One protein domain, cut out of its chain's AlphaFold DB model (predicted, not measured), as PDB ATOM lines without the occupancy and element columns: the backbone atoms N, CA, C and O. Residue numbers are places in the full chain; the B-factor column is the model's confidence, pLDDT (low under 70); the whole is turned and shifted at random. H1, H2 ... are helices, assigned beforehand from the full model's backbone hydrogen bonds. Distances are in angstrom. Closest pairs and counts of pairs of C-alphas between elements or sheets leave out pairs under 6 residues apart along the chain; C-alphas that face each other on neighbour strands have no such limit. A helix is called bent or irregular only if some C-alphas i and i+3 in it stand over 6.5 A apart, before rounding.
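AT A GLANCE: This is residues 18 to 98 and 105 to 224 of the 431 residues of an uncharacterized protein of Panaeolus cyanescens (UniProt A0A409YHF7). H4b and H6 lie side by side with H5 alongside, H4a turning aside; the hairpin of H1b and H2 lies over them. The printed part has 201 residues with named helices H1 to H6: all helix. It is compact, radius of gyration of the C-alphas 19.2 A, spans 61 by 40 by 32 A.

HOW THE PARTS SIT: H1, residues 18 to 44, H4, 105 to 136, and H5, 145 to 173, assigned as single helices by hydrogen bonds, are bent: C-alphas 32 and 35, 112 and 115, 153 and 156 are 6.6, 6.9 and 6.8 A apart. H1b and H2, residues 52 to 69, form a hairpin. H3, residues 79 to 89, touches H5b; H6, residues 192 to 224, touches H4b, closest at C-alphas Leu 121 and Thr 209, 5.0 A. Every O i to N i+4 pair in H6 is within hydrogen-bond range.

IN THESE COORDINATES: C-alpha 18, where H1 begins, is at (30.631, 47.315, 45.251); H6 is 47.3 A long from first to last C-alpha and ends at Trp 224, with C-alpha 224 at (10.900, 30.781, 4.540).

THE WHOLE: Across the cut, where residues 99 to 104 are not printed, C-alphas 98 and 105 are 10.9 A apart; pLDDT is under 70 at 42 printed residues, among them residues 105 to 117.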
ATOM      1  N   ASN A  18      31.511  47.351  46.418       76.88
ATOM      2  CA  ASN A  18      30.631  47.315  45.251       76.88
ATOM      3  C   ASN A  18      31.004  46.203  44.256       76.88
ATOM      4  O   ASN A  18      30.118  45.551  43.708       76.88
ATOM      5  N   GLN A  19      32.297  45.952  44.031       70.38
ATOM      6  CA  GLN A  19      32.759  44.864  43.163       70.38
ATOM      7  C   GLN A  19      32.485  43.493  43.781       70.38
ATOM      8  O   GLN A  19      32.095  42.577  43.061       70.38
ATOM      9  N   LEU A  20      32.652  43.358  45.100       72.31
ATOM     10  CA  LEU A  20      32.321  42.125  45.812       72.31
ATOM     11  C   LEU A  20      30.816  41.838  45.741       72.31
ATOM     12  O   LEU A  20      30.426  40.727  45.397       72.31
ATOM     13  N   ILE A  21      29.975  42.845  45.995       74.94
ATOM     14  CA  ILE A  21      28.515  42.718  45.892       74.94
ATOM     15  C   ILE A  21      28.114  42.339  44.463       74.94
ATOM     16  O   ILE A  21      27.378  41.375  44.277       74.94
ATOM     17  N   ALA A  22      28.636  43.032  43.447       73.44
ATOM     18  CA  ALA A  22      28.352  42.704  42.052       73.44
ATOM     19  C   ALA A  22      28.793  41.275  41.698       73.44
ATOM     20  O   ALA A  22      28.056  40.546  41.037       73.44
ATOM     21  N   PHE A  23      29.965  40.842  42.171       70.12
ATOM     22  CA  PHE A  23      30.464  39.487  41.954       70.12
ATOM     23  C   PHE A  23      29.565  38.428  42.605       70.12
ATOM     24  O   PHE A  23      29.182  37.471  41.930       70.12
ATOM     25  N   LEU A  24      29.196  38.615  43.877       71.44
ATOM     26  CA  LEU A  24      28.314  37.711  44.619       71.44
ATOM     27  C   LEU A  24      26.922  37.647  43.984       71.44
ATOM     28  O   LEU A  24      26.397  36.561  43.758       71.44
ATOM     29  N   VAL A  25      26.340  38.787  43.617       72.88
ATOM     30  CA  VAL A  25      25.020  38.820  42.975       72.88
ATOM     31  C   VAL A  25      25.060  38.144  41.606       72.88
ATOM     32  O   VAL A  25      24.185  37.343  41.304       72.88
ATOM     33  N   LEU A  26      26.078  38.394  40.780       67.75
ATOM     34  CA  LEU A  26      26.121  37.853  39.417       67.75
ATOM     35  C   LEU A  26      26.558  36.385  39.342       67.75
ATOM     36  O   LEU A  26      26.130  35.681  38.432       67.75
ATOM     37  N   ASN A  27      27.398  35.906  40.263       67.94
ATOM     38  CA  ASN A  27      27.882  34.521  40.235       67.94
ATOM     39  C   ASN A  27      27.131  33.621  41.213       67.94
ATOM     40  O   ASN A  27      26.788  32.494  40.858       67.94
ATOM     41  N   MET A  28      26.857  34.097  42.427       72.00
ATOM     42  CA  MET A  28      26.255  33.284  43.482       72.00
ATOM     43  C   MET A  28      24.742  33.180  43.300       72.00
ATOM     44  O   MET A  28      24.201  32.081  43.391       72.00
ATOM     45  N   TRP A  29      24.061  34.281  42.953       71.56
ATOM     46  CA  TRP A  29      22.600  34.268  42.817       71.56
ATOM     47  C   TRP A  29      22.101  33.297  41.738       71.56
ATOM     48  O   TRP A  29      21.234  32.467  42.034       71.56
ATOM     49  N   PRO A  30      22.645  33.306  40.504       74.00
ATOM     50  CA  PRO A  30      22.178  32.383  39.481       74.00
ATOM     51  C   PRO A  30      22.529  30.938  39.819       74.00
ATOM     52  O   PRO A  30      21.725  30.060  39.557       74.00
ATOM     53  N   SER A  31      23.684  30.669  40.425       73.06
ATOM     54  CA  SER A  31      24.127  29.296  40.693       73.06
ATOM     55  C   SER A  31      23.498  28.649  41.927       73.06
ATOM     56  O   SER A  31      23.249  27.449  41.901       73.06
ATOM     57  N   HIS A  32      23.190  29.422  42.972       80.31
ATOM     58  CA  HIS A  32      22.667  28.896  44.240       80.31
ATOM     59  C   HIS A  32      21.153  29.048  44.377       80.31
ATOM     60  O   HIS A  32      20.530  28.281  45.104       80.31
ATOM     61  N   PHE A  33      20.549  30.009  43.672       81.81
ATOM     62  CA  PHE A  33      19.112  30.266  43.763       81.81
ATOM     63  C   PHE A  33      18.424  30.082  42.411       81.81
ATOM     64  O   PHE A  33      17.514  29.267  42.291       81.81
ATOM     65  N   GLY A  34      18.888  30.771  41.364       82.69
ATOM     66  CA  GLY A  34      18.220  30.759  40.058       82.69
ATOM     67  C   GLY A  34      18.188  29.382  39.388       82.69
ATOM     68  O   GLY A  34      17.127  28.886  39.014       82.69
ATOM     69  N   LEU A  35      19.349  28.747  39.248       84.69
ATOM     70  CA  LEU A  35      19.520  27.470  38.560       84.69
ATOM     71  C   LEU A  35      18.949  26.287  39.350       84.69
ATOM     72  O   LEU A  35      18.312  25.455  38.712       84.69
ATOM     73  N   PRO A  36      19.078  26.197  40.690       87.12
ATOM     74  CA  PRO A  36      18.398  25.159  41.464       87.12
ATOM     75  C   PRO A  36      16.875  25.274  41.400       87.12
ATOM     76  O   PRO A  36      16.205  24.259  41.229       87.12
ATOM     77  N   VAL A  37      16.319  26.492  41.450       87.94
ATOM     78  CA  VAL A  37      14.874  26.710  41.262       87.94
ATOM     79  C   VAL A  37      14.454  26.315  39.848       87.94
ATOM     80  O   VAL A  37      13.474  25.592  39.681       87.94
ATOM     81  N   LEU A  38      15.212  26.715  38.823       85.38
ATOM     82  CA  LEU A  38      14.943  26.318  37.441       85.38
ATOM     83  C   LEU A  38      15.023  24.796  37.264       85.38
ATOM     84  O   LEU A  38      14.158  24.210  36.619       85.38
ATOM     85  N   LEU A  39      16.022  24.145  37.861       86.56
ATOM     86  CA  LEU A  39      16.187  22.696  37.849       86.56
ATOM     87  C   LEU A  39      15.018  22.003  38.560       86.56
ATOM     88  O   LEU A  39      14.472  21.048  38.019       86.56
ATOM     89  N   ALA A  40      14.582  22.508  39.715       85.75
ATOM     90  CA  ALA A  40      13.411  21.999  40.419       85.75
ATOM     91  C   ALA A  40      12.147  22.133  39.557       85.75
ATOM     92  O   ALA A  40      11.418  21.160  39.386       85.75
ATOM     93  N   ILE A  41      11.922  23.290  38.925       87.25
ATOM     94  CA  ILE A  41      10.808  23.480  37.984       87.25
ATOM     95  C   ILE A  41      10.889  22.452  36.851       87.25
ATOM     96  O   ILE A  41       9.878  21.860  36.486       87.25
ATOM     97  N   VAL A  42      12.079  22.208  36.303       84.00
ATOM     98  CA  VAL A  42      12.282  21.241  35.216       84.00
ATOM     99  C   VAL A  42      12.013  19.805  35.665       84.00
ATOM    100  O   VAL A  42      11.378  19.061  34.924       84.00
ATOM    101  N   LEU A  43      12.467  19.413  36.857       83.25
ATOM    102  CA  LEU A  43      12.312  18.052  37.377       83.25
ATOM    103  C   LEU A  43      10.882  17.764  37.857       83.25
ATOM    104  O   LEU A  43      10.385  16.658  37.665       83.25
ATOM    105  N   PHE A  44      10.203  18.752  38.449       86.31
ATOM    106  CA  PHE A  44       8.852  18.593  38.999       86.31
ATOM    107  C   PHE A  44       7.731  18.969  38.018       86.31
ATOM    108  O   PHE A  44       6.562  18.654  38.264       86.31
ATOM    109  N   SER A  45       8.041  19.609  36.884       86.31
ATOM    110  CA  SER A  45       7.033  19.934  35.871       86.31
ATOM    111  C   SER A  45       6.580  18.686  35.117       86.31
ATOM    112  O   SER A  45       7.203  18.231  34.162       86.31
ATOM    113  N   LYS A  46       5.396  18.181  35.479       79.38
ATOM    114  CA  LYS A  46       4.727  17.083  34.759       79.38
ATOM    115  C   LYS A  46       4.357  17.441  33.314       79.38
ATOM    116  O   LYS A  46       4.110  16.546  32.511       79.38
ATOM    117  N   ARG A  47       4.289  18.737  32.981       74.62
ATOM    118  CA  ARG A  47       3.849  19.219  31.661       74.62
ATOM    119  C   ARG A  47       4.988  19.404  30.662       74.62
ATOM    120  O   ARG A  47       4.716  19.493  29.471       74.62
ATOM    121  N   VAL A  48       6.241  19.493  31.114       70.06
ATOM    122  CA  VAL A  48       7.354  19.912  30.255       70.06
ATOM    123  C   VAL A  48       8.507  18.921  30.354       70.06
ATOM    124  O   VAL A  48       9.330  18.997  31.260       70.06
ATOM    125  N   LYS A  49       8.605  18.011  29.381       65.19
ATOM    126  CA  LYS A  49       9.773  17.135  29.244       65.19
ATOM    127  C   LYS A  49      10.928  17.933  28.640       65.19
ATOM    128  O   LYS A  49      10.814  18.466  27.538       65.19
ATOM    129  N   ARG A  50      12.030  18.062  29.377       75.50
ATOM    130  CA  ARG A  50      13.247  18.745  28.914       75.50
ATOM    131  C   ARG A  50      14.332  17.732  28.579       75.50
ATOM    132  O   ARG A  50      14.389  16.643  29.140       75.50
ATOM    133  N   HIS A  51      15.201  18.112  27.650       68.94
ATOM    134  CA  HIS A  51      16.291  17.265  27.191       68.94
ATOM    135  C   HIS A  51      17.351  17.072  28.289       68.94
ATOM    136  O   HIS A  51      17.692  18.023  28.994       68.94
ATOM    137  N   ALA A  52      17.925  15.870  28.393       70.56
ATOM    138  CA  ALA A  52      18.928  15.535  29.410       70.56
ATOM    139  C   ALA A  52      20.155  16.467  29.376       70.56
ATOM    140  O   ALA A  52      20.674  16.837  30.422       70.56
ATOM    141  N   ILE A  53      20.562  16.925  28.185       69.38
ATOM    142  CA  ILE A  53      21.635  17.926  28.002       69.38
ATOM    143  C   ILE A  53      21.348  19.216  28.785       69.38
ATOM    144  O   ILE A  53      22.253  19.766  29.403       69.38
ATOM    145  N   PHE A  54      20.099  19.689  28.785       74.25
ATOM    146  CA  PHE A  54      19.730  20.916  29.491       74.25
ATOM    147  C   PHE A  54      19.814  20.727  31.006       74.25
ATOM    148  O   PHE A  54      20.419  21.541  31.692       74.25
ATOM    149  N   VAL A  55      19.282  19.619  31.525       77.38
ATOM    150  CA  VAL A  55      19.367  19.268  32.954       77.38
ATOM    151  C   VAL A  55      20.827  19.145  33.400       77.38
ATOM    152  O   VAL A  55      21.210  19.682  34.436       77.38
ATOM    153  N   ASN A  56      21.651  18.492  32.584       73.69
ATOM    154  CA  ASN A  56      23.071  18.299  32.845       73.69
ATOM    155  C   ASN A  56      23.842  19.634  32.850       73.69
ATOM    156  O   ASN A  56      24.668  19.871  33.726       73.69
ATOM    157  N   LEU A  57      23.501  20.550  31.934       73.19
ATOM    158  CA  LEU A  57      24.020  21.918  31.932       73.19
ATOM    159  C   LEU A  57      23.682  22.640  33.247       73.19
ATOM    160  O   LEU A  57      24.572  23.217  33.863       73.19
ATOM    161  N   LEU A  58      22.427  22.578  33.709       77.19
ATOM    162  CA  LEU A  58      22.022  23.212  34.971       77.19
ATOM    163  C   LEU A  58      22.803  22.650  36.167       77.19
ATOM    164  O   LEU A  58      23.336  23.420  36.962       77.19
ATOM    165  N   LEU A  59      22.919  21.323  36.269       76.69
ATOM    166  CA  LEU A  59      23.660  20.652  37.345       76.69
ATOM    167  C   LEU A  59      25.139  21.056  37.372       76.69
ATOM    168  O   LEU A  59      25.659  21.397  38.435       76.69
ATOM    169  N   ALA A  60      25.800  21.085  36.212       71.12
ATOM    170  CA  ALA A  60      27.203  21.480  36.110       71.12
ATOM    171  C   ALA A  60      27.443  22.920  36.604       71.12
ATOM    172  O   ALA A  60      28.431  23.184  37.291       71.12
ATOM    173  N   PHE A  61      26.526  23.847  36.310       71.75
ATOM    174  CA  PHE A  61      26.617  25.230  36.790       71.75
ATOM    175  C   PHE A  61      26.346  25.381  38.297       71.75
ATOM    176  O   PHE A  61      26.937  26.252  38.935       71.75
ATOM    177  N   ILE A  62      25.464  24.561  38.875       77.81
ATOM    178  CA  ILE A  62      25.172  24.595  40.318       77.81
ATOM    179  C   ILE A  62      26.399  24.134  41.110       77.81
ATOM    180  O   ILE A  62      26.858  24.845  42.002       77.81
ATOM    181  N   ILE A  63      26.977  22.987  40.733       72.56
ATOM    182  CA  ILE A  63      28.197  22.450  41.360       72.56
ATOM    183  C   ILE A  63      29.335  23.475  41.258       72.56
ATOM    184  O   ILE A  63      30.079  23.685  42.215       72.56
ATOM    185  N   ALA A  64      29.429  24.163  40.119       67.12
ATOM    186  CA  ALA A  64      30.403  25.218  39.906       67.12
ATOM    187  C   ALA A  64      30.244  26.406  40.859       67.12
ATOM    188  O   ALA A  64      31.224  26.852  41.452       67.12
ATOM    189  N   GLY A  65      29.018  26.894  41.042       70.25
ATOM    190  CA  GLY A  65      28.740  27.988  41.968       70.25
ATOM    191  C   GLY A  65      29.207  27.699  43.388       70.25
ATOM    192  O   GLY A  65      29.884  28.534  43.986       70.25
ATOM    193  N   VAL A  66      28.887  26.509  43.903       71.62
ATOM    194  CA  VAL A  66      29.182  26.116  45.292       71.62
ATOM    195  C   VAL A  66      30.684  26.141  45.582       71.62
ATOM    196  O   VAL A  66      31.106  26.604  46.640       71.62
ATOM    197  N   VAL A  67      31.513  25.715  44.628       68.69
ATOM    198  CA  VAL A  67      32.976  25.718  44.781       68.69
ATOM    199  C   VAL A  67      33.530  27.142  44.932       68.69
ATOM    200  O   VAL A  67      34.461  27.354  45.710       68.69
ATOM    201  N   TYR A  68      32.957  28.126  44.230       64.69
ATOM    202  CA  TYR A  68      33.416  29.520  44.281       64.69
ATOM    203  C   TYR A  68      32.923  30.311  45.489       64.69
ATOM    204  O   TYR A  68      33.483  31.368  45.777       64.69
ATOM    205  N   ALA A  69      31.887  29.843  46.183       66.00
ATOM    206  CA  ALA A  69      31.388  30.515  47.380       66.00
ATOM    207  C   ALA A  69      32.369  30.405  48.565       66.00
ATOM    208  O   ALA A  69      32.328  31.224  49.485       66.00
ATOM    209  N   ASN A  70      33.286  29.433  48.534       63.41
ATOM    210  CA  ASN A  70      34.232  29.188  49.618       63.41
ATOM    211  C   ASN A  70      35.414  30.179  49.584       63.41
ATOM    212  O   ASN A  70      36.124  30.276  48.588       63.41
ATOM    213  N   ALA A  71      35.661  30.869  50.707       60.34
ATOM    214  CA  ALA A  71      36.832  31.728  50.960       60.34
ATOM    215  C   ALA A  71      37.018  32.942  50.012       60.34
ATOM    216  O   ALA A  71      38.122  33.256  49.554       60.34
ATOM    217  N   THR A  72      35.937  33.682  49.746       63.50
ATOM    218  CA  THR A  72      35.938  34.863  48.858       63.50
ATOM    219  C   THR A  72      36.598  36.113  49.453       63.50
ATOM    220  O   THR A  72      36.966  37.014  48.701       63.50
ATOM    221  N   THR A  73      36.831  36.173  50.765       62.81
ATOM    222  CA  THR A  73      37.453  37.313  51.466       62.81
ATOM    223  C   THR A  73      38.436  36.835  52.531       62.81
ATOM    224  O   THR A  73      38.161  35.837  53.192       62.81
ATOM    225  N   GLY A  74      39.532  37.567  52.742       68.69
ATOM    226  CA  GLY A  74      40.501  37.279  53.805       68.69
ATOM    227  C   GLY A  74      41.916  36.987  53.291       68.69
ATOM    228  O   GLY A  74      42.207  37.284  52.127       68.69
ATOM    229  N   PRO A  75      42.804  36.462  54.162       69.75
ATOM    230  CA  PRO A  75      44.144  36.011  53.778       69.75
ATOM    231  C   PRO A  75      44.090  34.918  52.702       69.75
ATOM    232  O   PRO A  75      43.035  34.325  52.455       69.75
ATOM    233  N   GLU A  76      45.220  34.657  52.039       70.44
ATOM    234  CA  GLU A  76      45.283  33.607  51.021       70.44
ATOM    235  C   GLU A  76      44.843  32.250  51.608       70.44
ATOM    236  O   GLU A  76      45.259  31.892  52.713       70.44
ATOM    237  N   PRO A  77      43.951  31.516  50.915       76.06
ATOM    238  CA  PRO A  77      43.474  30.224  51.389       76.06
ATOM    239  C   PRO A  77      44.596  29.182  51.374       76.06
ATOM    240  O   PRO A  77      45.568  29.324  50.635       76.06
ATOM    241  N   ASN A  78      44.416  28.093  52.132       83.06
ATOM    242  CA  ASN A  78      45.328  26.945  52.123       83.06
ATOM    243  C   ASN A  78      45.685  26.533  50.687       83.06
ATOM    244  O   ASN A  78      44.808  26.480  49.822       83.06
ATOM    245  N   GLU A  79      46.946  26.173  50.459       81.94
ATOM    246  CA  GLU A  79      47.493  25.856  49.134       81.94
ATOM    247  C   GLU A  79      46.649  24.818  48.379       81.94
ATOM    248  O   GLU A  79      46.338  24.997  47.206       81.94
ATOM    249  N   LEU A  80      46.158  23.791  49.081       83.75
ATOM    250  CA  LEU A  80      45.278  22.771  48.510       83.75
ATOM    251  C   LEU A  80      43.918  23.337  48.073       83.75
ATOM    252  O   LEU A  80      43.417  22.978  47.011       83.75
ATOM    253  N   LEU A  81      43.329  24.248  48.851       82.50
ATOM    254  CA  LEU A  81      42.075  24.912  48.486       82.50
ATOM    255  C   LEU A  81      42.293  25.862  47.301       82.50
ATOM    256  O   LEU A  81      41.476  25.901  46.385       82.50
ATOM    257  N   CYS A  82      43.417  26.579  47.294       81.50
ATOM    258  CA  CYS A  82      43.827  27.478  46.222       81.50
ATOM    259  C   CYS A  82      44.080  26.710  44.911       81.50
ATOM    260  O   CYS A  82      43.598  27.109  43.847       81.50
ATOM    261  N   LEU A  83      44.737  25.551  44.995       85.12
ATOM    262  CA  LEU A  83      44.928  24.624  43.887       85.12
ATOM    263  C   LEU A  83      43.582  24.117  43.367       85.12
ATOM    264  O   LEU A  83      43.303  24.293  42.184       85.12
ATOM    265  N   PHE A  84      42.710  23.597  44.237       83.44
ATOM    266  CA  PHE A  84      41.370  23.132  43.858       83.44
ATOM    267  C   PHE A  84      40.550  24.223  43.166       83.44
ATOM    268  O   PHE A  84      39.989  23.988  42.095       83.44
ATOM    269  N   GLN A  85      40.520  25.427  43.743       81.12
ATOM    270  CA  GLN A  85      39.859  26.586  43.150       81.12
ATOM    271  C   GLN A  85      40.444  26.904  41.777       81.12
ATOM    272  O   GLN A  85      39.688  27.098  40.831       81.12
ATOM    273  N   SER A  86      41.773  26.918  41.647       80.06
ATOM    274  CA  SER A  86      42.455  27.245  40.397       80.06
ATOM    275  C   SER A  86      42.262  26.181  39.314       80.06
ATOM    276  O   SER A  86      42.119  26.540  38.149       80.06
ATOM    277  N   SER A  87      42.183  24.897  39.666       82.44
ATOM    278  CA  SER A  87      41.969  23.817  38.701       82.44
ATOM    279  C   SER A  87      40.535  23.807  38.188       82.44
ATOM    280  O   SER A  87      40.281  23.773  36.984       82.44
ATOM    281  N   LEU A  88      39.579  23.950  39.106       77.50
ATOM    282  CA  LEU A  88      38.160  24.076  38.787       77.50
ATOM    283  C   LEU A  88      37.859  25.396  38.059       77.50
ATOM    284  O   LEU A  88      36.957  25.455  37.216       77.50
ATOM    285  N   LEU A  89      38.682  26.429  38.282       73.00
ATOM    286  CA  LEU A  89      38.575  27.719  37.614       73.00
ATOM    287  C   LEU A  89      38.653  27.637  36.103       73.00
ATOM    288  O   LEU A  89      37.990  28.435  35.455       73.00
ATOM    289  N   TYR A  90      39.427  26.728  35.528       67.25
ATOM    290  CA  TYR A  90      39.529  26.626  34.073       67.25
ATOM    291  C   TYR A  90      38.523  25.644  33.468       67.25
ATOM    292  O   TYR A  90      38.401  25.584  32.248       67.25
ATOM    293  N   GLY A  91      37.744  24.947  34.303       56.44
ATOM    294  CA  GLY A  91      36.639  24.103  33.862       56.44
ATOM    295  C   GLY A  91      35.306  24.852  33.704       56.44
ATOM    296  O   GLY A  91      34.563  24.623  32.762       56.44
ATOM    297  N   MET A  92      34.947  25.784  34.590       58.38
ATOM    298  CA  MET A  92      33.518  26.129  34.779       58.38
ATOM    299  C   MET A  92      32.843  27.027  33.718       58.38
ATOM    300  O   MET A  92      33.404  28.030  33.298       58.38
ATOM    301  N   PRO A  93      31.604  26.764  33.293       44.06
ATOM    302  CA  PRO A  93      30.924  27.643  32.349       44.06
ATOM    303  C   PRO A  93      30.582  28.986  33.019       44.06
ATOM    304  O   PRO A  93      29.965  29.048  34.077       44.06
ATOM    305  N   GLY A  94      31.058  30.079  32.429       40.81
ATOM    306  CA  GLY A  94      30.862  31.423  32.957       40.81
ATOM    307  C   GLY A  94      29.614  32.079  32.377       40.81
ATOM    308  O   GLY A  94      29.425  32.069  31.164       40.81
ATOM    309  N   LEU A  95      28.770  32.686  33.210       37.84
ATOM    310  CA  LEU A  95      27.677  33.532  32.723       37.84
ATOM    311  C   LEU A  95      28.258  34.786  32.058       37.84
ATOM    312  O   LEU A  95      28.902  35.604  32.711       37.84
ATOM    313  N   GLN A  96      28.029  34.949  30.755       36.44
ATOM    314  CA  GLN A  96      28.188  36.240  30.094       36.44
ATOM    315  C   GLN A  96      26.893  37.032  30.217       36.44
ATOM    316  O   GLN A  96      25.964  36.780  29.458       36.44
ATOM    317  N   VAL A  97      26.868  38.028  31.106       32.81
ATOM    318  CA  VAL A  97      25.995  39.203  30.980       32.81
ATOM    319  C   VAL A  97      26.726  40.437  31.540       32.81
ATOM    320  O   VAL A  97      26.988  40.539  32.731       32.81
ATOM    321  N   PHE A  98      27.033  41.364  30.625       35.97
ATOM    322  CA  PHE A  98      27.035  42.822  30.802       35.97
ATOM    323  C   PHE A  98      28.049  43.477  31.765       35.97
ATOM    324  O   PHE A  98      27.702  43.929  32.850       35.97
ATOM    325  N   MET A 105      38.258  44.938  29.005       42.91
ATOM    326  CA  MET A 105      37.658  43.750  28.386       42.91
ATOM    327  C   MET A 105      38.651  42.891  27.594       42.91
ATOM    328  O   MET A 105      38.441  41.685  27.497       42.91
ATOM    329  N   ARG A 106      39.753  43.438  27.056       46.81
ATOM    330  CA  ARG A 106      40.652  42.651  26.184       46.81
ATOM    331  C   ARG A 106      41.348  41.508  26.931       46.81
ATOM    332  O   ARG A 106      41.548  40.435  26.368       46.81
ATOM    333  N   GLN A 107      41.675  41.700  28.212       40.03
ATOM    334  CA  GLN A 107      42.343  40.665  29.009       40.03
ATOM    335  C   GLN A 107      41.378  39.658  29.654       40.03
ATOM    336  O   GLN A 107      41.752  38.494  29.824       40.03
ATOM    337  N   MET A 108      40.147  40.068  29.985       41.34
ATOM    338  CA  MET A 108      39.148  39.180  30.596       41.34
ATOM    339  C   MET A 108      38.297  38.423  29.564       41.34
ATOM    340  O   MET A 108      37.988  37.252  29.789       41.34
ATOM    341  N   ALA A 109      37.999  39.021  28.402       44.66
ATOM    342  CA  ALA A 109      37.245  38.368  27.327       44.66
ATOM    343  C   ALA A 109      37.982  37.138  26.784       44.66
ATOM    344  O   ALA A 109      37.397  36.064  26.697       44.66
ATOM    345  N   ASN A 110      39.291  37.230  26.541       46.66
ATOM    346  CA  ASN A 110      40.045  36.115  25.961       46.66
ATOM    347  C   ASN A 110      40.097  34.866  26.870       46.66
ATOM    348  O   ASN A 110      40.287  33.761  26.374       46.66
ATOM    349  N   LYS A 111      39.884  34.998  28.191       48.84
ATOM    350  CA  LYS A 111      40.053  33.895  29.166       48.84
ATOM    351  C   LYS A 111      38.744  33.330  29.721       48.84
ATOM    352  O   LYS A 111      38.749  32.291  30.381       48.84
ATOM    353  N   PHE A 112      37.624  34.002  29.464       46.50
ATOM    354  CA  PHE A 112      36.287  33.577  29.898       46.50
ATOM    355  C   PHE A 112      35.502  32.852  28.785       46.50
ATOM    356  O   PHE A 112      34.535  32.152  29.064       46.50
ATOM    357  N   VAL A 113      35.973  32.956  27.537       53.28
ATOM    358  CA  VAL A 113      35.313  32.487  26.304       53.28
ATOM    359  C   VAL A 113      35.382  30.966  26.069       53.28
ATOM    360  O   VAL A 113      34.532  30.428  25.375       53.28
ATOM    361  N   PHE A 114      36.309  30.246  26.711       52.31
ATOM    362  CA  PHE A 114      36.541  28.801  26.501       52.31
ATOM    363  C   PHE A 114      35.365  27.875  26.862       52.31
ATOM    364  O   PHE A 114      35.291  26.759  26.360       52.31
ATOM    365  N   ARG A 115      34.460  28.301  27.753       58.75
ATOM    366  CA  ARG A 115      33.623  27.358  28.525       58.75
ATOM    367  C   ARG A 115      32.154  27.382  28.123       58.75
ATOM    368  O   ARG A 115      31.506  26.342  28.062       58.75
ATOM    369  N   THR A 116      31.638  28.553  27.767       61.50
ATOM    370  CA  THR A 116      30.328  28.680  27.117       61.50
ATOM    371  C   THR A 116      30.380  28.241  25.660       61.50
ATOM    372  O   THR A 116      29.371  27.772  25.146       61.50
ATOM    373  N   SER A 117      31.544  28.325  25.008       66.12
ATOM    374  CA  SER A 117      31.699  28.021  23.587       66.12
ATOM    375  C   SER A 117      31.438  26.551  23.264       66.12
ATOM    376  O   SER A 117      30.737  26.272  22.301       66.12
ATOM    377  N   THR A 118      31.940  25.596  24.058       72.94
ATOM    378  CA  THR A 118      31.798  24.156  23.757       72.94
ATOM    379  C   THR A 118      30.374  23.671  23.987       72.94
ATOM    380  O   THR A 118      29.804  23.000  23.130       72.94
ATOM    381  N   ALA A 119      29.758  24.068  25.104       72.56
ATOM    382  CA  ALA A 119      28.349  23.786  25.361       72.56
ATOM    383  C   ALA A 119      27.446  24.473  24.318       72.56
ATOM    384  O   ALA A 119      26.550  23.833  23.766       72.56
ATOM    385  N   ALA A 120      27.718  25.736  23.971       76.38
ATOM    386  CA  ALA A 120      26.992  26.435  22.912       76.38
ATOM    387  C   ALA A 120      27.144  25.734  21.558       76.38
ATOM    388  O   ALA A 120      26.140  25.527  20.883       76.38
ATOM    389  N   LEU A 121      28.351  25.293  21.195       82.88
ATOM    390  CA  LEU A 121      28.590  24.541  19.966       82.88
ATOM    391  C   LEU A 121      27.749  23.261  19.938       82.88
ATOM    392  O   LEU A 121      27.082  23.003  18.943       82.88
ATOM    393  N   THR A 122      27.719  22.488  21.030       81.44
ATOM    394  CA  THR A 122      26.907  21.258  21.085       81.44
ATOM    395  C   THR A 122      25.411  21.535  20.932       81.44
ATOM    396  O   THR A 122      24.738  20.830  20.183       81.44
ATOM    397  N   LEU A 123      24.893  22.595  21.565       81.12
ATOM    398  CA  LEU A 123      23.495  23.012  21.422       81.12
ATOM    399  C   LEU A 123      23.183  23.491  20.002       81.12
ATOM    400  O   LEU A 123      22.142  23.140  19.450       81.12
ATOM    401  N   VAL A 124      24.084  24.263  19.398       86.25
ATOM    402  CA  VAL A 124      23.934  24.772  18.033       86.25
ATOM    403  C   VAL A 124      23.989  23.632  17.017       86.25
ATOM    404  O   VAL A 124      23.145  23.591  16.127       86.25
ATOM    405  N   ILE A 125      24.908  22.675  17.168       86.56
ATOM    406  CA  ILE A 125      24.969  21.475  16.320       86.56
ATOM    407  C   ILE A 125      23.680  20.664  16.468       86.56
ATOM    408  O   ILE A 125      23.083  20.268  15.470       86.56
ATOM    409  N   GLN A 126      23.211  20.454  17.698       83.50
ATOM    410  CA  GLN A 126      21.969  19.731  17.959       83.50
ATOM    411  C   GLN A 126      20.762  20.410  17.291       83.50
ATOM    412  O   GLN A 126      19.950  19.745  16.646       83.50
ATOM    413  N   MET A 127      20.663  21.737  17.404       83.88
ATOM    414  CA  MET A 127      19.621  22.532  16.753       83.88
ATOM    415  C   MET A 127      19.725  22.453  15.225       83.88
ATOM    416  O   MET A 127      18.720  22.236  14.550       83.88
ATOM    417  N   PHE A 128      20.937  22.562  14.678       87.94
ATOM    418  CA  PHE A 128      21.203  22.429  13.248       87.94
ATOM    419  C   PHE A 128      20.761  21.062  12.708       87.94
ATOM    420  O   PHE A 128      20.057  21.002  11.702       87.94
ATOM    421  N   LEU A 129      21.115  19.966  13.388       85.56
ATOM    422  CA  LEU A 129      20.738  18.608  12.981       85.56
ATOM    423  C   LEU A 129      19.217  18.404  12.997       85.56
ATOM    424  O   LEU A 129      18.673  17.831  12.055       85.56
ATOM    425  N   MET A 130      18.533  18.907  14.028       81.44
ATOM    426  CA  MET A 130      17.067  18.865  14.128       81.44
ATOM    427  C   MET A 130      16.399  19.620  12.974       81.44
ATOM    428  O   MET A 130      15.525  19.085  12.297       81.44
ATOM    429  N   ILE A 131      16.840  20.854  12.723       84.25
ATOM    430  CA  ILE A 131      16.298  21.706  11.659       84.25
ATOM    431  C   ILE A 131      16.545  21.078  10.285       84.25
ATOM    432  O   ILE A 131      15.658  21.070   9.431       84.25
ATOM    433  N   ARG A 132      17.734  20.504  10.070       84.56
ATOM    434  CA  ARG A 132      18.073  19.809   8.827       84.56
ATOM    435  C   ARG A 132      17.180  18.586   8.615       84.56
ATOM    436  O   ARG A 132      16.628  18.440   7.531       84.56
ATOM    437  N   ALA A 133      16.990  17.753   9.637       83.94
ATOM    438  CA  ALA A 133      16.093  16.600   9.556       83.94
ATOM    439  C   ALA A 133      14.650  17.027   9.224       83.94
ATOM    440  O   ALA A 133      14.039  16.485   8.307       83.94
ATOM    441  N   ALA A 134      14.145  18.076   9.884       81.94
ATOM    442  CA  ALA A 134      12.801  18.600   9.645       81.94
ATOM    443  C   ALA A 134      12.594  19.128   8.213       81.94
ATOM    444  O   ALA A 134      11.516  18.960   7.646       81.94
ATOM    445  N   PHE A 135      13.606  19.766   7.614       80.38
ATOM    446  CA  PHE A 135      13.476  20.341   6.271       80.38
ATOM    447  C   PHE A 135      13.741  19.363   5.131       80.38
ATOM    448  O   PHE A 135      13.112  19.497   4.081       80.38
ATOM    449  N   PHE A 136      14.666  18.421   5.308       81.31
ATOM    450  CA  PHE A 136      15.036  17.468   4.258       81.31
ATOM    451  C   PHE A 136      14.271  16.141   4.344       81.31
ATOM    452  O   PHE A 136      14.408  15.319   3.448       81.31
ATOM    453  N   GLY A 137      13.439  15.939   5.374       73.00
ATOM    454  CA  GLY A 137      12.645  14.716   5.536       73.00
ATOM    455  C   GLY A 137      13.472  13.489   5.934       73.00
ATOM    456  O   GLY A 137      12.959  12.374   5.904       73.00
ATOM    457  N   GLU A 138      14.734  13.694   6.309       73.62
ATOM    458  CA  GLU A 138      15.621  12.645   6.808       73.62
ATOM    459  C   GLU A 138      15.194  12.221   8.224       73.62
ATOM    460  O   GLU A 138      14.866  13.084   9.051       73.62
ATOM    461  N   PRO A 139      15.221  10.918   8.554       69.56
ATOM    462  CA  PRO A 139      14.920  10.458   9.899       69.56
ATOM    463  C   PRO A 139      15.942  11.033  10.886       69.56
ATOM    464  O   PRO A 139      17.134  10.743  10.843       69.56
ATOM    465  N   TYR A 140      15.464  11.846  11.831       67.00
ATOM    466  CA  TYR A 140      16.309  12.403  12.892       67.00
ATOM    467  C   TYR A 140      16.938  11.307  13.780       67.00
ATOM    468  O   TYR A 140      18.037  11.471  14.318       67.00
ATOM    469  N   HIS A 141      16.230  10.184  13.928       70.19
ATOM    470  CA  HIS A 141      16.639   9.022  14.709       70.19
ATOM    471  C   HIS A 141      17.190   7.930  13.790       70.19
ATOM    472  O   HIS A 141      16.499   6.982  13.428       70.19
ATOM    473  N   ASP A 142      18.444   8.106  13.398       72.75
ATOM    474  CA  ASP A 142      19.209   7.103  12.658       72.75
ATOM    475  C   ASP A 142      19.888   6.101  13.611       72.75
ATOM    476  O   ASP A 142      20.016   6.392  14.806       72.75
ATOM    477  N   SER A 143      20.404   4.972  13.111       76.75
ATOM    478  CA  SER A 143      21.155   3.999  13.943       76.75
ATOM    479  C   SER A 143      22.294   4.658  14.734       76.75
ATOM    480  O   SER A 143      22.537   4.334  15.897       76.75
ATOM    481  N   ASP A 144      22.914   5.676  14.135       79.81
ATOM    482  CA  ASP A 144      24.068   6.387  14.687       79.81
ATOM    483  C   ASP A 144      23.670   7.610  15.526       79.81
ATOM    484  O   ASP A 144      24.519   8.371  16.001       79.81
ATOM    485  N   HIS A 145      22.371   7.872  15.690       79.44
ATOM    486  CA  HIS A 145      21.890   9.019  16.458       79.44
ATOM    487  C   HIS A 145      22.321   8.934  17.929       79.44
ATOM    488  O   HIS A 145      22.769   9.931  18.492       79.44
ATOM    489  N   MET A 146      22.263   7.743  18.534       79.00
ATOM    490  CA  MET A 146      22.725   7.538  19.911       79.00
ATOM    491  C   MET A 146      24.217   7.841  20.060       79.00
ATOM    492  O   MET A 146      24.594   8.572  20.971       79.00
ATOM    493  N   LEU A 147      25.059   7.356  19.143       83.31
ATOM    494  CA  LEU A 147      26.500   7.623  19.164       83.31
ATOM    495  C   LEU A 147      26.793   9.129  19.057       83.31
ATOM    496  O   LEU A 147      27.557   9.671  19.852       83.31
ATOM    497  N   ARG A 148      26.140   9.826  18.117       82.56
ATOM    498  CA  ARG A 148      26.273  11.284  17.944       82.56
ATOM    499  C   ARG A 148      25.824  12.054  19.183       82.56
ATOM    500  O   ARG A 148      26.499  12.995  19.591       82.56
ATOM    501  N   LEU A 149      24.718  11.639  19.800       78.81
ATOM    502  CA  LEU A 149      24.204  12.248  21.022       78.81
ATOM    503  C   LEU A 149      25.181  12.075  22.189       78.81
ATOM    504  O   LEU A 149      25.464  13.041  22.893       78.81
ATOM    505  N   TRP A 150      25.726  10.870  22.368       83.12
ATOM    506  CA  TRP A 150      26.737  10.595  23.386       83.12
ATOM    507  C   TRP A 150      28.020  11.387  23.141       83.12
ATOM    508  O   TRP A 150      28.533  11.991  24.075       83.12
ATOM    509  N   LEU A 151      28.499  11.471  21.899       82.50
ATOM    510  CA  LEU A 151      29.660  12.293  21.549       82.50
ATOM    511  C   LEU A 151      29.429  13.774  21.876       82.50
ATOM    512  O   LEU A 151      30.278  14.395  22.511       82.50
ATOM    513  N   LEU A 152      28.270  14.328  21.509       77.69
ATOM    514  CA  LEU A 152      27.909  15.717  21.816       77.69
ATOM    515  C   LEU A 152      27.731  15.958  23.319       77.69
ATOM    516  O   LEU A 152      28.042  17.043  23.802       77.69
ATOM    517  N   LEU A 153      27.258  14.959  24.067       78.62
ATOM    518  CA  LEU A 153      27.104  15.047  25.515       78.62
ATOM    519  C   LEU A 153      28.456  14.969  26.231       78.62
ATOM    520  O   LEU A 153      28.675  15.730  27.164       78.62
ATOM    521  N   ILE A 154      29.347  14.070  25.806       82.44
ATOM    522  CA  ILE A 154      30.629  13.772  26.462       82.44
ATOM    523  C   ILE A 154      31.704  14.806  26.106       82.44
ATOM    524  O   ILE A 154      32.498  15.177  26.969       82.44
ATOM    525  N   ALA A 155      31.734  15.308  24.867       81.19
ATOM    526  CA  ALA A 155      32.739  16.263  24.393       81.19
ATOM    527  C   ALA A 155      32.990  17.470  25.327       81.19
ATOM    528  O   ALA A 155      34.158  17.736  25.628       81.19
ATOM    529  N   PRO A 156      31.967  18.191  25.838       77.50
ATOM    530  CA  PRO A 156      32.200  19.303  26.758       77.50
ATOM    531  C   PRO A 156      32.795  18.843  28.097       77.50
ATOM    532  O   PRO A 156      33.639  19.550  28.642       77.50
ATOM    533  N   TYR A 157      32.436  17.655  28.598       79.12
ATOM    534  CA  TYR A 157      33.020  17.093  29.825       79.12
ATOM    535  C   TYR A 157      34.459  16.632  29.634       79.12
ATOM    536  O   TYR A 157      35.278  16.803  30.530       79.12
ATOM    537  N   MET A 158      34.796  16.095  28.465       84.19
ATOM    538  CA  MET A 158      36.176  15.731  28.153       84.19
ATOM    539  C   MET A 158      37.064  16.973  28.063       84.19
ATOM    540  O   MET A 158      38.129  16.998  28.670       84.19
ATOM    541  N   ALA A 159      36.612  18.031  27.380       80.56
ATOM    542  CA  ALA A 159      37.327  19.310  27.335       80.56
ATOM    543  C   ALA A 159      37.457  19.957  28.730       80.56
ATOM    544  O   ALA A 159      38.481  20.552  29.062       80.56
ATOM    545  N   PHE A 160      36.429  19.808  29.566       76.31
ATOM    546  CA  PHE A 160      36.428  20.252  30.957       76.31
ATOM    547  C   PHE A 160      37.460  19.500  31.803       76.31
ATOM    548  O   PHE A 160      38.281  20.113  32.484       76.31
ATOM    549  N   PHE A 161      37.447  18.170  31.735       83.25
ATOM    550  CA  PHE A 161      38.335  17.318  32.511       83.25
ATOM    551  C   PHE A 161      39.800  17.511  32.109       83.25
ATOM    552  O   PHE A 161      40.662  17.597  32.978       83.25
ATOM    553  N   THR A 162      40.095  17.668  30.816       86.19
ATOM    554  CA  THR A 162      41.465  17.943  30.350       86.19
ATOM    555  C   THR A 162      41.971  19.314  30.805       86.19
ATOM    556  O   THR A 162      43.138  19.442  31.182       86.19
ATOM    557  N   ALA A 163      41.109  20.336  30.851       81.94
ATOM    558  CA  ALA A 163      41.459  21.650  31.394       81.94
ATOM    559  C   ALA A 163      41.728  21.601  32.912       81.94
ATOM    560  O   ALA A 163      42.703  22.186  33.387       81.94
ATOM    561  N   ILE A 164      40.919  20.859  33.675       84.44
ATOM    562  CA  ILE A 164      41.139  20.648  35.116       84.44
ATOM    563  C   ILE A 164      42.426  19.867  35.364       84.44
ATOM    564  O   ILE A 164      43.230  20.248  36.209       84.44
ATOM    565  N   LEU A 165      42.647  18.784  34.621       89.19
ATOM    566  CA  LEU A 165      43.815  17.937  34.817       89.19
ATOM    567  C   LEU A 165      45.104  18.688  34.469       89.19
ATOM    568  O   LEU A 165      46.057  18.660  35.239       89.19
ATOM    569  N   SER A 166      45.126  19.415  33.348       88.25
ATOM    570  CA  SER A 166      46.295  20.211  32.950       88.25
ATOM    571  C   SER A 166      46.628  21.301  33.971       88.25
ATOM    572  O   SER A 166      47.793  21.487  34.315       88.25
ATOM    573  N   THR A 167      45.622  21.984  34.514       85.81
ATOM    574  CA  THR A 167      45.819  23.017  35.542       85.81
ATOM    575  C   THR A 167      46.232  22.447  36.887       85.81
ATOM    576  O   THR A 167      47.117  23.012  37.519       85.81
ATOM    577  N   ALA A 168      45.652  21.319  37.303       89.25
ATOM    578  CA  ALA A 168      46.074  20.600  38.499       89.25
ATOM    579  C   ALA A 168      47.532  20.140  38.383       89.25
ATOM    580  O   ALA A 168      48.320  20.392  39.286       89.25
ATOM    581  N   ILE A 169      47.931  19.554  37.248       91.31
ATOM    582  CA  ILE A 169      49.317  19.120  37.019       91.31
ATOM    583  C   ILE A 169      50.284  20.307  37.088       91.31
ATOM    584  O   ILE A 169      51.333  20.198  37.718       91.31
ATOM    585  N   ILE A 170      49.951  21.439  36.458       90.19
ATOM    586  CA  ILE A 170      50.812  22.631  36.493       90.19
ATOM    587  C   ILE A 170      50.885  23.200  37.916       90.19
ATOM    588  O   ILE A 170      51.973  23.546  38.365       90.19
ATOM    589  N   GLY A 171      49.757  23.269  38.626       88.88
ATOM    590  CA  GLY A 171      49.709  23.809  39.983       88.88
ATOM    591  C   GLY A 171      50.423  22.937  41.020       88.88
ATOM    592  O   GLY A 171      51.064  23.479  41.908       88.88
ATOM    593  N   VAL A 172      50.380  21.606  40.879       90.75
ATOM    594  CA  VAL A 172      51.125  20.675  41.752       90.75
ATOM    595  C   VAL A 172      52.628  20.717  41.472       90.75
ATOM    596  O   VAL A 172      53.423  20.549  42.390       90.75
ATOM    597  N   ARG A 173      53.037  20.919  40.212       92.06
ATOM    598  CA  ARG A 173      54.462  20.991  39.849       92.06
ATOM    599  C   ARG A 173      55.127  22.277  40.325       92.06
ATOM    600  O   ARG A 173      56.265  22.222  40.770       92.06
ATOM    601  N   ASP A 174      54.424  23.401  40.221       89.06
ATOM    602  CA  ASP A 174      54.947  24.725  40.552       89.06
ATOM    603  C   ASP A 174      53.946  25.489  41.445       89.06
ATOM    604  O   ASP A 174      53.203  26.345  40.947       89.06
ATOM    605  N   PRO A 175      53.914  25.226  42.763       85.56
ATOM    606  CA  PRO A 175      52.936  25.847  43.659       85.56
ATOM    607  C   PRO A 175      53.090  27.369  43.760       85.56
ATOM    608  O   PRO A 175      52.111  28.090  43.928       85.56
ATOM    609  N   THR A 176      54.297  27.891  43.527       86.00
ATOM    610  CA  THR A 176      54.576  29.336  43.467       86.00
ATOM    611  C   THR A 176      53.859  30.049  42.319       86.00
ATOM    612  O   THR A 176      53.676  31.264  42.367       86.00
ATOM    613  N   LYS A 177      53.422  29.313  41.287       84.25
ATOM    614  CA  LYS A 177      52.650  29.854  40.158       84.25
ATOM    615  C   LYS A 177      51.150  29.890  40.437       84.25
ATOM    616  O   LYS A 177      50.398  30.399  39.604       84.25
ATOM    617  N   VAL A 178      50.680  29.348  41.559       86.25
ATOM    618  CA  VAL A 178      49.274  29.422  41.960       86.25
ATOM    619  C   VAL A 178      49.119  30.611  42.890       86.25
ATOM    620  O   VAL A 178      49.531  30.570  44.041       86.25
ATOM    621  N   SER A 179      48.525  31.690  42.390       78.88
ATOM    622  CA  SER A 179      48.324  32.882  43.210       78.88
ATOM    623  C   SER A 179      46.956  33.503  42.992       78.88
ATOM    624  O   SER A 179      46.309  33.360  41.944       78.88
ATOM    625  N   ARG A 180      46.510  34.227  44.017       77.62
ATOM    626  CA  ARG A 180      45.302  35.051  43.966       77.62
ATOM    627  C   ARG A 180      45.572  36.446  43.383       77.62
ATOM    628  O   ARG A 180      44.641  37.149  43.003       77.62
ATOM    629  N   ASN A 181      46.842  36.824  43.222       71.88
ATOM    630  CA  ASN A 181      47.273  38.167  42.819       71.88
ATOM    631  C   ASN A 181      46.678  38.625  41.471       71.88
ATOM    632  O   ASN A 181      46.355  39.790  41.267       71.88
ATOM    633  N   ARG A 182      46.468  37.683  40.543       65.56
ATOM    634  CA  ARG A 182      45.936  37.976  39.204       65.56
ATOM    635  C   ARG A 182      44.413  38.105  39.149       65.56
ATOM    636  O   ARG A 182      43.878  38.709  38.220       65.56
ATOM    637  N   ARG A 183      43.697  37.465  40.075       69.31
ATOM    638  CA  ARG A 183      42.231  37.405  40.089       69.31
ATOM    639  C   ARG A 183      41.778  37.672  41.522       69.31
ATOM    640  O   ARG A 183      41.792  36.784  42.364       69.31
ATOM    641  N   PHE A 184      41.326  38.896  41.780       63.00
ATOM    642  CA  PHE A 184      41.024  39.392  43.127       63.00
ATOM    643  C   PHE A 184      40.166  38.435  43.999       63.00
ATOM    644  O   PHE A 184      40.349  38.338  45.211       63.00
ATOM    645  N   PHE A 185      39.261  37.655  43.403       70.12
ATOM    646  CA  PHE A 185      38.327  36.800  44.145       70.12
ATOM    647  C   PHE A 185      38.706  35.315  44.236       70.12
ATOM    648  O   PHE A 185      38.066  34.599  45.000       70.12
ATOM    649  N   TYR A 186      39.700  34.828  43.487       74.19
ATOM    650  CA  TYR A 186      39.987  33.390  43.410       74.19
ATOM    651  C   TYR A 186      41.414  33.094  42.951       74.19
ATOM    652  O   TYR A 186      42.030  33.866  42.224       74.19
ATOM    653  N   CYS A 187      41.929  31.932  43.335       80.56
ATOM    654  CA  CYS A 187      43.245  31.488  42.903       80.56
ATOM    655  C   CYS A 187      43.287  31.141  41.412       80.56
ATOM    656  O   CYS A 187      42.346  30.568  40.862       80.56
ATOM    657  N   SER A 188      44.396  31.461  40.745       82.56
ATOM    658  CA  SER A 188      44.625  31.068  39.356       82.56
ATOM    659  C   SER A 188      46.073  30.670  39.114       82.56
ATOM    660  O   SER A 188      46.986  31.312  39.619       82.56
ATOM    661  N   VAL A 189      46.263  29.641  38.288       85.75
ATOM    662  CA  VAL A 189      47.586  29.225  37.817       85.75
ATOM    663  C   VAL A 189      48.127  30.245  36.813       85.75
ATOM    664  O   VAL A 189      47.465  30.573  35.818       85.75
ATOM    665  N   GLU A 190      49.344  30.720  37.045       83.25
ATOM    666  CA  GLU A 190      50.091  31.586  36.148       83.25
ATOM    667  C   GLU A 190      50.863  30.760  35.115       83.25
ATOM    668  O   GLU A 190      51.975  30.288  35.335       83.25
ATOM    669  N   ASN A 191      50.245  30.565  33.949       84.44
ATOM    670  CA  ASN A 191      50.904  29.925  32.819       84.44
ATOM    671  C   ASN A 191      50.420  30.530  31.493       84.44
ATOM    672  O   ASN A 191      49.227  30.494  31.162       84.44
ATOM    673  N   LEU A 192      51.354  31.124  30.744       82.06
ATOM    674  CA  LEU A 192      51.062  31.774  29.469       82.06
ATOM    675  C   LEU A 192      50.712  30.756  28.378       82.06
ATOM    676  O   LEU A 192      49.753  30.979  27.645       82.06
ATOM    677  N   ALA A 193      51.426  29.628  28.314       85.12
ATOM    678  CA  ALA A 193      51.166  28.572  27.339       85.12
ATOM    679  C   ALA A 193      49.758  27.992  27.523       85.12
ATOM    680  O   ALA A 193      48.976  27.982  26.579       85.12
ATOM    681  N   LEU A 194      49.391  27.638  28.759       82.00
ATOM    682  CA  LEU A 194      48.047  27.161  29.090       82.00
ATOM    683  C   LEU A 194      46.976  28.187  28.703       82.00
ATOM    684  O   LEU A 194      45.981  27.845  28.066       82.00
ATOM    685  N   THR A 195      47.184  29.455  29.071       76.88
ATOM    686  CA  THR A 195      46.249  30.532  28.730       76.88
ATOM    687  C   THR A 195      46.063  30.615  27.214       76.88
ATOM    688  O   THR A 195      44.928  30.607  26.745       76.88
ATOM    689  N   ASN A 196      47.157  30.651  26.451       79.31
ATOM    690  CA  ASN A 196      47.125  30.775  24.996       79.31
ATOM    691  C   ASN A 196      46.444  29.568  24.342       79.31
ATOM    692  O   ASN A 196      45.548  29.755  23.519       79.31
ATOM    693  N   THR A 197      46.776  28.343  24.754       83.19
ATOM    694  CA  THR A 197      46.137  27.119  24.247       83.19
ATOM    695  C   THR A 197      44.626  27.134  24.472       83.19
ATOM    696  O   THR A 197      43.865  26.889  23.535       83.19
ATOM    697  N   LEU A 198      44.175  27.488  25.681       78.25
ATOM    698  CA  LEU A 198      42.746  27.596  25.983       78.25
ATOM    699  C   LEU A 198      42.080  28.696  25.144       78.25
ATOM    700  O   LEU A 198      40.982  28.499  24.633       78.25
ATOM    701  N   THR A 199      42.741  29.839  24.941       75.44
ATOM    702  CA  THR A 199      42.178  30.925  24.121       75.44
ATOM    703  C   THR A 199      42.028  30.537  22.646       75.44
ATOM    704  O   THR A 199      40.990  30.819  22.048       75.44
ATOM    705  N   ILE A 200      43.015  29.839  22.072       80.31
ATOM    706  CA  ILE A 200      42.991  29.381  20.676       80.31
ATOM    707  C   ILE A 200      41.873  28.359  20.479       80.31
ATOM    708  O   ILE A 200      41.068  28.496  19.559       80.31
ATOM    709  N   TYR A 201      41.770  27.373  21.372       82.44
ATOM    710  CA  TYR A 201      40.681  26.400  21.327       82.44
ATOM    711  C   TYR A 201      39.313  27.090  21.382       82.44
ATOM    712  O   TYR A 201      38.432  26.795  20.576       82.44
ATOM    713  N   ALA A 202      39.144  28.043  22.302       78.19
ATOM    714  CA  ALA A 202      37.897  28.780  22.449       78.19
ATOM    715  C   ALA A 202      37.513  29.528  21.163       78.19
ATOM    716  O   ALA A 202      36.357  29.488  20.743       78.19
ATOM    717  N   ALA A 203      38.492  30.165  20.515       77.88
ATOM    718  CA  ALA A 203      38.296  30.856  19.248       77.88
ATOM    719  C   ALA A 203      37.858  29.896  18.127       77.88
ATOM    720  O   ALA A 203      36.914  30.206  17.404       77.88
ATOM    721  N   ILE A 204      38.476  28.713  18.026       85.25
ATOM    722  CA  ILE A 204      38.098  27.677  17.047       85.25
ATOM    723  C   ILE A 204      36.653  27.219  17.273       85.25
ATOM    724  O   ILE A 204      35.859  27.157  16.334       85.25
ATOM    725  N   VAL A 205      36.286  26.931  18.523       82.31
ATOM    726  CA  VAL A 205      34.938  26.468  18.878       82.31
ATOM    727  C   VAL A 205      33.889  27.549  18.615       82.31
ATOM    728  O   VAL A 205      32.821  27.250  18.076       82.31
ATOM    729  N   LEU A 206      34.178  28.811  18.940       82.69
ATOM    730  CA  LEU A 206      33.292  29.927  18.610       82.69
ATOM    731  C   LEU A 206      33.137  30.114  17.102       82.69
ATOM    732  O   LEU A 206      32.017  30.301  16.632       82.69
ATOM    733  N   PHE A 207      34.229  30.035  16.342       85.69
ATOM    734  CA  PHE A 207      34.178  30.128  14.889       85.69
ATOM    735  C   PHE A 207      33.291  29.026  14.296       85.69
ATOM    736  O   PHE A 207      32.376  29.323  13.531       85.69
ATOM    737  N   ALA A 208      33.476  27.773  14.728       88.19
ATOM    738  CA  ALA A 208      32.609  26.666  14.331       88.19
ATOM    739  C   ALA A 208      31.137  26.931  14.700       88.19
ATOM    740  O   ALA A 208      30.240  26.708  13.889       88.19
ATOM    741  N   THR A 209      30.885  27.471  15.896       86.94
ATOM    742  CA  THR A 209      29.533  27.824  16.355       86.94
ATOM    743  C   THR A 209      28.890  28.861  15.433       86.94
ATOM    744  O   THR A 209      27.750  28.680  15.010       86.94
ATOM    745  N   LEU A 210      29.622  29.918  15.066       88.81
ATOM    746  CA  LEU A 210      29.145  30.947  14.140       88.81
ATOM    747  C   LEU A 210      28.847  30.371  12.754       88.81
ATOM    748  O   LEU A 210      27.805  30.691  12.186       88.81
ATOM    749  N   VAL A 211      29.700  29.481  12.236       92.81
ATOM    750  CA  VAL A 211      29.457  28.797  10.955       92.81
ATOM    751  C   VAL A 211      28.143  28.014  10.999       92.81
ATOM    752  O   VAL A 211      27.314  28.173  10.102       92.81
ATOM    753  N   PHE A 212      27.894  27.229  12.051       91.44
ATOM    754  CA  PHE A 212      26.634  26.489  12.185       91.44
ATOM    755  C   PHE A 212      25.416  27.400  12.378       91.44
ATOM    756  O   PHE A 212      24.352  27.101  11.833       91.44
ATOM    757  N   ILE A 213      25.547  28.514  13.107       89.81
ATOM    758  CA  ILE A 213      24.470  29.507  13.249       89.81
ATOM    759  C   ILE A 213      24.124  30.099  11.882       89.81
ATOM    760  O   ILE A 213      22.966  30.046  11.473       89.81
ATOM    761  N   VAL A 214      25.119  30.610  11.153       93.25
ATOM    762  CA  VAL A 214      24.922  31.199   9.821       93.25
ATOM    763  C   VAL A 214      24.309  30.172   8.876       93.25
ATOM    764  O   VAL A 214      23.336  30.475   8.187       93.25
ATOM    765  N   TRP A 215      24.802  28.933   8.888       94.25
ATOM    766  CA  TRP A 215      24.259  27.868   8.050       94.25
ATOM    767  C   TRP A 215      22.799  27.550   8.392       94.25
ATOM    768  O   TRP A 215      21.954  27.471   7.498       94.25
ATOM    769  N   THR A 216      22.474  27.444   9.680       89.94
ATOM    770  CA  THR A 216      21.095  27.248  10.144       89.94
ATOM    771  C   THR A 216      20.192  28.387   9.665       89.94
ATOM    772  O   THR A 216      19.136  28.128   9.088       89.94
ATOM    773  N   CYS A 217      20.628  29.641   9.818       91.12
ATOM    774  CA  CYS A 217      19.900  30.815   9.341       91.12
ATOM    775  C   CYS A 217      19.676  30.780   7.824       91.12
ATOM    776  O   CYS A 217      18.576  31.078   7.369       91.12
ATOM    777  N   VAL A 218      20.675  30.367   7.035       92.81
ATOM    778  CA  VAL A 218      20.544  30.232   5.575       92.81
ATOM    779  C   VAL A 218      19.510  29.169   5.203       92.81
ATOM    780  O   VAL A 218      18.697  29.407   4.310       92.81
ATOM    781  N   ILE A 219      19.510  28.014   5.875       88.31
ATOM    782  CA  ILE A 219      18.527  26.946   5.631       88.31
ATOM    783  C   ILE A 219      17.110  27.451   5.935       88.31
ATOM    784  O   ILE A 219      16.219  27.345   5.086       88.31
ATOM    785  N   VAL A 220      16.918  28.055   7.111       87.31
ATOM    786  CA  VAL A 220      15.625  28.609   7.541       87.31
ATOM    787  C   VAL A 220      15.162  29.707   6.584       87.31
ATOM    788  O   VAL A 220      14.020  29.680   6.130       87.31
ATOM    789  N   TYR A 221      16.049  30.630   6.204       89.06
ATOM    790  CA  TYR A 221      15.743  31.727   5.287       89.06
ATOM    791  C   TYR A 221      15.354  31.233   3.891       89.06
ATOM    792  O   TYR A 221      14.351  31.686   3.338       89.06
ATOM    793  N   LYS A 222      16.100  30.275   3.319       88.94
ATOM    794  CA  LYS A 222      15.776  29.698   2.005       88.94
ATOM    795  C   LYS A 222      14.387  29.067   2.004       88.94
ATOM    796  O   LYS A 222      13.624  29.281   1.063       88.94
ATOM    797  N   ARG A 223      14.032  28.330   3.061       82.88
ATOM    798  CA  ARG A 223      12.710  27.704   3.161       82.88
ATOM    799  C   ARG A 223      11.602  28.720   3.410       82.88
ATOM    800  O   ARG A 223      10.558  28.629   2.774       82.88
ATOM    801  N   TRP A 224      11.835  29.688   4.290       83.50
ATOM    802  CA  TRP A 224      10.900  30.781   4.540       83.50
ATOM    803  C   TRP A 224      10.595  31.560   3.254       83.50
ATOM    804  O   TRP A 224       9.431  31.803   2.940       83.50
TER     805      TRP A 224